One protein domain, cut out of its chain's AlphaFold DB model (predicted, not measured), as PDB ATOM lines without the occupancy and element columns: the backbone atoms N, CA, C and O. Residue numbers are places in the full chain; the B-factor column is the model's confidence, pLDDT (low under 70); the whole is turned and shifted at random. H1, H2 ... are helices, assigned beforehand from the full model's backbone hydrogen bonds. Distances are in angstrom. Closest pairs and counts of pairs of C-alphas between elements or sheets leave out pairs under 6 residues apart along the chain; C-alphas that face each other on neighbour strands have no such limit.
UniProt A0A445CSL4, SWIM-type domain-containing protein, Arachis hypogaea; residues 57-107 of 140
ATOM      1  N   GLN A  57     125.154 168.434 157.514       62.44
ATOM      2  CA  GLN A  57     126.370 167.789 157.003       62.44
ATOM      3  C   GLN A  57     127.625 168.301 157.728       62.44
ATOM      4  O   GLN A  57     128.550 167.537 157.996       62.44
ATOM      5  N   ASP A  58     127.633 169.583 158.090       72.25
ATOM      6  CA  ASP A  58     128.703 170.216 158.851       72.25
ATOM      7  C   ASP A  58     128.764 169.675 160.285       72.25
ATOM      8  O   ASP A  58     129.835 169.282 160.739       72.25
ATOM      9  N   ARG A  59     127.616 169.502 160.962       79.75
ATOM     10  CA  ARG A  59     127.561 168.878 162.299       79.75
ATOM     11  C   ARG A  59     128.021 167.423 162.310       79.75
ATOM     12  O   ARG A  59     128.731 167.025 163.230       79.75
ATOM     13  N   GLU A  60     127.615 166.617 161.331       86.62
ATOM     14  CA  GLU A  60     128.056 165.218 161.241       86.62
ATOM     15  C   GLU A  60     129.564 165.141 160.981       86.62
ATOM     16  O   GLU A  60     130.286 164.405 161.655       86.62
ATOM     17  N   ARG A  61     130.070 165.969 160.063       85.94
ATOM     18  CA  ARG A  61     131.501 166.070 159.778       85.94
ATOM     19  C   ARG A  61     132.293 166.545 160.998       85.94
ATOM     20  O   ARG A  61     133.336 165.976 161.309       85.94
ATOM     21  N   GLU A  62     131.807 167.559 161.703       88.31
ATOM     22  CA  GLU A  62     132.393 168.077 162.941       88.31
ATOM     23  C   GLU A  62     132.422 167.006 164.039       88.31
ATOM     24  O   GLU A  62     133.451 166.816 164.696       88.31
ATOM     25  N   PHE A  63     131.326 166.260 164.203       91.06
ATOM     26  CA  PHE A  63     131.248 165.129 165.124       91.06
ATOM     27  C   PHE A  63     132.290 164.062 164.784       91.06
ATOM     28  O   PHE A  63     133.056 163.669 165.662       91.06
ATOM     29  N   LEU A  64     132.377 163.634 163.521       94.19
ATOM     30  CA  LEU A  64     133.326 162.610 163.082       94.19
ATOM     31  C   LEU A  64     134.784 163.047 163.270       94.19
ATOM     32  O   LEU A  64     135.611 162.238 163.688       94.19
ATOM     33  N   MET A  65     135.102 164.323 163.031       94.81
ATOM     34  CA  MET A  65     136.442 164.862 163.296       94.81
ATOM     35  C   MET A  65     136.801 164.778 164.784       94.81
ATOM     36  O   MET A  65     137.877 164.292 165.136       94.81
ATOM     37  N   ARG A  66     135.890 165.202 165.671       95.44
ATOM     38  CA  ARG A  66     136.091 165.111 167.127       95.44
ATOM     39  C   ARG A  66     136.181 163.664 167.600       95.44
ATOM     40  O   ARG A  66     137.059 163.336 168.393       95.44
ATOM     41  N   TYR A  67     135.303 162.802 167.094       95.88
ATOM     42  CA  TYR A  67     135.280 161.378 167.407       95.88
ATOM     43  C   TYR A  67     136.589 160.693 167.005       95.88
ATOM     44  O   TYR A  67     137.169 159.962 167.809       95.88
ATOM     45  N   GLY A  68     137.091 160.957 165.797       96.56
ATOM     46  CA  GLY A  68     138.354 160.400 165.315       96.56
ATOM     47  C   GLY A  68     139.540 160.821 166.184       96.56
ATOM     48  O   GLY A  68     140.304 159.966 166.628       96.56
ATOM     49  N   ALA A  69     139.652 162.115 166.497       96.38
ATOM     50  CA  ALA A  69     140.714 162.630 167.363       96.38
ATOM     51  C   ALA A  69     140.684 161.992 168.766       96.38
ATOM     52  O   ALA A  69     141.718 161.541 169.261       96.38
ATOM     53  N   LEU A  70     139.496 161.893 169.378       96.69
ATOM     54  CA  LEU A  70     139.316 161.230 170.673       96.69
ATOM     55  C   LEU A  70     139.657 159.739 170.613       96.69
ATOM     56  O   LEU A  70     140.314 159.233 171.517       96.69
ATOM     57  N   SER A  71     139.256 159.042 169.549       96.62
ATOM     58  CA  SER A  71     139.511 157.605 169.380       96.62
ATOM     59  C   SER A  71     141.006 157.297 169.292       96.62
ATOM     60  O   SER A  71     141.493 156.368 169.937       96.62
ATOM     61  N   VAL A  72     141.757 158.103 168.536       96.31
ATOM     62  CA  VAL A  72     143.217 157.962 168.426       96.31
ATOM     63  C   VAL A  72     143.888 158.208 169.777       96.31
ATOM     64  O   VAL A  72     144.708 157.399 170.204       96.31
ATOM     65  N   ALA A  73     143.503 159.271 170.489       94.81
ATOM     66  CA  ALA A  73     144.045 159.557 171.817       94.81
ATOM     67  C   ALA A  73     143.724 158.440 172.828       94.81
ATOM     68  O   ALA A  73     144.604 157.985 173.559       94.81
ATOM     69  N   ALA A  74     142.483 157.947 172.828       96.81
ATOM     70  CA  ALA A  74     142.043 156.861 173.697       96.81
ATOM     71  C   ALA A  74     142.776 155.543 173.407       96.81
ATOM     72  O   ALA A  74     143.046 154.788 174.334       96.81
ATOM     73  N   THR A  75     143.155 155.279 172.152       97.12
ATOM     74  CA  THR A  75     143.896 154.061 171.780       97.12
ATOM     75  C   THR A  75     145.210 153.941 172.555       97.12
ATOM     76  O   THR A  75     145.555 152.855 173.018       97.12
ATOM     77  N   TRP A  76     145.925 155.052 172.752       94.19
ATOM     78  CA  TRP A  76     147.168 155.044 173.523       94.19
ATOM     79  C   TRP A  76     146.931 154.811 175.019       94.19
ATOM     80  O   TRP A  76     147.666 154.052 175.646       94.19
ATOM     81  N   ILE A  77     145.859 155.387 175.576       96.25
ATOM     82  CA  ILE A  77     145.435 155.141 176.964       96.25
ATOM     83  C   ILE A  77     145.077 153.665 177.166       96.25
ATOM     84  O   ILE A  77     145.491 153.071 178.154       96.25
ATOM     85  N   VAL A  78     144.356 153.054 176.221       97.38
ATOM     86  CA  VAL A  78     144.006 151.625 176.269       97.38
ATOM     87  C   VAL A  78     145.260 150.755 176.244       97.38
ATOM     88  O   VAL A  78     145.362 149.824 177.036       97.38
ATOM     89  N   PHE A  79     146.221 151.067 175.368       96.94
ATOM     90  CA  PHE A  79     147.487 150.340 175.303       96.94
ATOM     91  C   PHE A  79     148.257 150.418 176.628       96.94
ATOM     92  O   PHE A  79     148.624 149.382 177.172       96.94
ATOM     93  N   LEU A  80     148.456 151.623 177.172       96.31
ATOM     94  CA  LEU A  80     149.184 151.819 178.430       96.31
ATOM     95  C   LEU A  80     148.456 151.207 179.632       96.31
ATOM     96  O   LEU A  80     149.082 150.556 180.462       96.31
ATOM     97  N   GLY A  81     147.138 151.383 179.712       96.94
ATOM     98  CA  GLY A  81     146.330 150.846 180.802       96.94
ATOM     99  C   GLY A  81     146.295 149.319 180.818       96.94
ATOM    100  O   GLY A  81     146.183 148.728 181.880       96.94
ATOM    101  N   ALA A  82     146.437 148.650 179.672       97.38
ATOM    102  CA  ALA A  82     146.394 147.189 179.596       97.38
ATOM    103  C   ALA A  82     147.697 146.484 180.029       97.38
ATOM    104  O   ALA A  82     147.731 145.254 180.056       97.38
ATOM    105  N   GLN A  83     148.761 147.229 180.343       96.75
ATOM    106  CA  GLN A  83     150.094 146.673 180.610       96.75
ATOM    107  C   GLN A  83     150.151 145.815 181.882       96.75
ATOM    108  O   GLN A  83     150.871 144.817 181.920       96.75
ATOM    109  N   ASP A  84     149.397 146.188 182.919       97.06
ATOM    110  CA  ASP A  84     149.364 145.498 184.205       97.06
ATOM    111  C   ASP A  84     148.032 145.721 184.939       97.06
ATOM    112  O   ASP A  84     147.256 146.617 184.612       97.06
ATOM    113  N   GLY A  85     147.748 144.867 185.928       96.88
ATOM    114  CA  GLY A  85     146.487 144.884 186.676       96.88
ATOM    115  C   GLY A  85     146.180 146.218 187.376       96.88
ATOM    116  O   GLY A  85     145.070 146.725 187.204       96.88
ATOM    117  N   PRO A  86     147.121 146.796 188.149       97.56
ATOM    118  CA  PRO A  86     146.969 148.130 188.730       97.56
ATOM    119  C   PRO A  86     146.665 149.215 187.688       97.56
ATOM    120  O   PRO A  86     145.635 149.881 187.793       97.56
ATOM    121  N   SER A  87     147.486 149.327 186.637       96.25
ATOM    122  CA  SER A  87     147.280 150.301 185.554       96.25
ATOM    123  C   SER A  87     145.922 150.129 184.874       96.25
ATOM    124  O   SER A  87     145.259 151.119 184.553       96.25
ATOM    125  N   PHE A  88     145.467 148.887 184.695       97.44
ATOM    126  CA  PHE A  88     144.165 148.584 184.107       97.44
ATOM    127  C   PHE A  88     143.031 149.086 184.990       97.44
ATOM    128  O   PHE A  88     142.113 149.746 184.498       97.44
ATOM    129  N   HIS A  89     143.092 148.780 186.285       97.75
ATOM    130  CA  HIS A  89     142.069 149.175 187.240       97.75
ATOM    131  C   HIS A  89     141.959 150.701 187.333       97.75
ATOM    132  O   HIS A  89     140.861 151.247 187.206       97.75
ATOM    133  N   ASP A  90     143.094 151.386 187.472       97.00
ATOM    134  CA  ASP A  90     143.146 152.844 187.580       97.00
ATOM    135  C   ASP A  90     142.639 153.511 186.294       97.00
ATOM    136  O   ASP A  90     141.776 154.392 186.337       97.00
ATOM    137  N   THR A  91     143.084 153.022 185.134       97.44
ATOM    138  CA  THR A  91     142.628 153.522 183.828       97.44
ATOM    139  C   THR A  91     141.126 153.305 183.636       97.44
ATOM    140  O   THR A  91     140.422 154.212 183.193       97.44
ATOM    141  N   MET A  92     140.599 152.127 183.983       97.06
ATOM    142  CA  MET A  92     139.167 151.834 183.855       97.06
ATOM    143  C   MET A  92     138.312 152.698 184.778       97.06
ATOM    144  O   MET A  92     137.233 153.133 184.365       97.06
ATOM    145  N   ASN A  93     138.780 152.978 185.996       97.31
ATOM    146  CA  ASN A  93     138.080 153.861 186.920       97.31
ATOM    147  C   ASN A  93     137.958 155.286 186.350       97.31
ATOM    148  O   ASN A  93     136.866 155.858 186.350       97.31
ATOM    149  N   GLU A  94     139.037 155.823 185.773       97.31
ATOM    150  CA  GLU A  94     139.021 157.140 185.119       97.31
ATOM    151  C   GLU A  94     138.134 157.166 183.867       97.31
ATOM    152  O   GLU A  94     137.312 158.073 183.700       97.31
ATOM    153  N   VAL A  95     138.220 156.141 183.013       96.38
ATOM    154  CA  VAL A  95     137.352 156.012 181.830       96.38
ATOM    155  C   VAL A  95     135.879 155.992 182.242       96.38
ATOM    156  O   VAL A  95     135.050 156.664 181.619       96.38
ATOM    157  N   TYR A  96     135.536 155.264 183.304       95.81
ATOM    158  CA  TYR A  96     134.174 155.212 183.824       95.81
ATOM    159  C   TYR A  96     133.723 156.571 184.371       95.81
ATOM    160  O   TYR A  96     132.645 157.051 184.012       95.81
ATOM    161  N   HIS A  97     134.568 157.233 185.160       96.38
ATOM    162  CA  HIS A  97     134.297 158.562 185.703       96.38
ATOM    163  C   HIS A  97     134.038 159.604 184.596       96.38
ATOM    164  O   HIS A  97     133.051 160.353 184.650       96.38
ATOM    165  N   TRP A  98     134.863 159.630 183.544       95.75
ATOM    166  CA  TRP A  98     134.658 160.525 182.401       95.75
ATOM    167  C   TRP A  98     133.400 160.172 181.612       95.75
ATOM    168  O   TRP A  98     132.636 161.073 181.260       95.75
ATOM    169  N   THR A  99     133.135 158.882 181.394       94.06
ATOM    170  CA  THR A  99     131.924 158.417 180.703       94.06
ATOM    171  C   THR A  99     130.671 158.903 181.429       94.06
ATOM    172  O   THR A  99     129.839 159.578 180.828       94.06
ATOM    173  N   GLN A 100     130.576 158.678 182.741       93.25
ATOM    174  CA  GLN A 100     129.448 159.145 183.551       93.25
ATOM    175  C   GLN A 100     129.288 160.669 183.517       93.25
ATOM    176  O   GLN A 100     128.170 161.189 183.479       93.25
ATOM    177  N   THR A 101     130.400 161.406 183.546       94.56
ATOM    178  CA  THR A 101     130.383 162.871 183.475       94.56
ATOM    179  C   THR A 101     129.819 163.356 182.138       94.56
ATOM    180  O   THR A 101     129.030 164.302 182.107       94.56
ATOM    181  N   LEU A 102     130.182 162.704 181.032       93.75
ATOM    182  CA  LEU A 102     129.696 163.037 179.691       93.75
ATOM    183  C   LEU A 102     128.234 162.622 179.476       93.75
ATOM    184  O   LEU A 102     127.465 163.385 178.888       93.75
ATOM    185  N   GLU A 103     127.808 161.473 180.001       91.12
ATOM    186  CA  GLU A 103     126.403 161.036 179.983       91.12
ATOM    187  C   GLU A 103     125.501 162.031 180.724       91.12
ATOM    188  O   GLU A 103     124.474 162.462 180.199       91.12
ATOM    189  N   LYS A 104     125.919 162.493 181.913       91.56
ATOM    190  CA  LYS A 104     125.183 163.514 182.679       91.56
ATOM    191  C   LYS A 104     125.057 164.837 181.921       91.56
ATOM    192  O   LYS A 104     124.008 165.468 181.988       91.56
ATOM    193  N   LYS A 105     126.106 165.255 181.204       88.94
ATOM    194  CA  LYS A 105     126.101 166.494 180.404       88.94
ATOM    195  C   LYS A 105     125.264 166.385 179.127       88.94
ATOM    196  O   LYS A 105     124.713 167.388 178.690       88.94
ATOM    197  N   SER A 106     125.193 165.201 178.522       82.88
ATOM    198  CA  SER A 106     124.469 164.971 177.264       82.88
ATOM    199  C   SER A 106     123.006 164.567 177.455       82.88
ATOM    200  O   SER A 106     122.231 164.641 176.507       82.88
ATOM    201  N   GLY A 107     122.616 164.119 178.654       69.00
ATOM    202  CA  GLY A 107     121.291 163.542 178.908       69.00
ATOM    203  C   GLY A 107     121.087 162.164 178.264       69.00
ATOM    204  O   GLY A 107     120.004 161.589 178.375       69.00
TER     205      GLY A 107
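AT A GLANCE: This is residues 57 to 107 of the 140 residues of the protein "SWIM-type domain-containing protein" of Arachis hypogaea (UniProt A0A445CSL4). Two long helices, H1 and H2, make an open V, joined by a tight turn at residues 82 to 84 and meeting only near that turn. The two arms spread from there, and their far parts, residues 57 to 73 and 96 to 107, stand free. The printed part has 51 residues with two named helices, H1 then H2, and no named strand; its class is all helix. It is loose, with a radius of gyration of the C-alphas of 13.6 A, and flat, spanning 42 by 23 by 7 A.

IN THESE COORDINATES: H1, the longest helix, covers residues 57 to 81 and measures 35.4 A from C-alpha 57 at (126.370, 167.789, 157.003) to C-alpha 81. H2 covers residues 85 to 106 and measures 31.3 A, ending with C-alpha 106 at (124.469, 164.971, 177.264).

HOW THE PARTS SIT: H1 and H2 form a helical hairpin, at a shallow tilt of 21 degrees, opposite ways. They touch through residues 77 to 81 of H1 and 87 to 92 of H2 alone; their closest C-alphas, those of Gly 81 and Phe 88, are 4.6 A apart. In H2 every O i to N i+4 pair is within hydrogen-bond range; in H1, 19 of 21 are.

THE WHOLE: The two C-alphas farthest apart, those of Gln 57 and Pro 86, are 42.6 A apart. The printed part has no cut. Mean pLDDT of the printed part is 93.0, with residues 57 and 107 under 70.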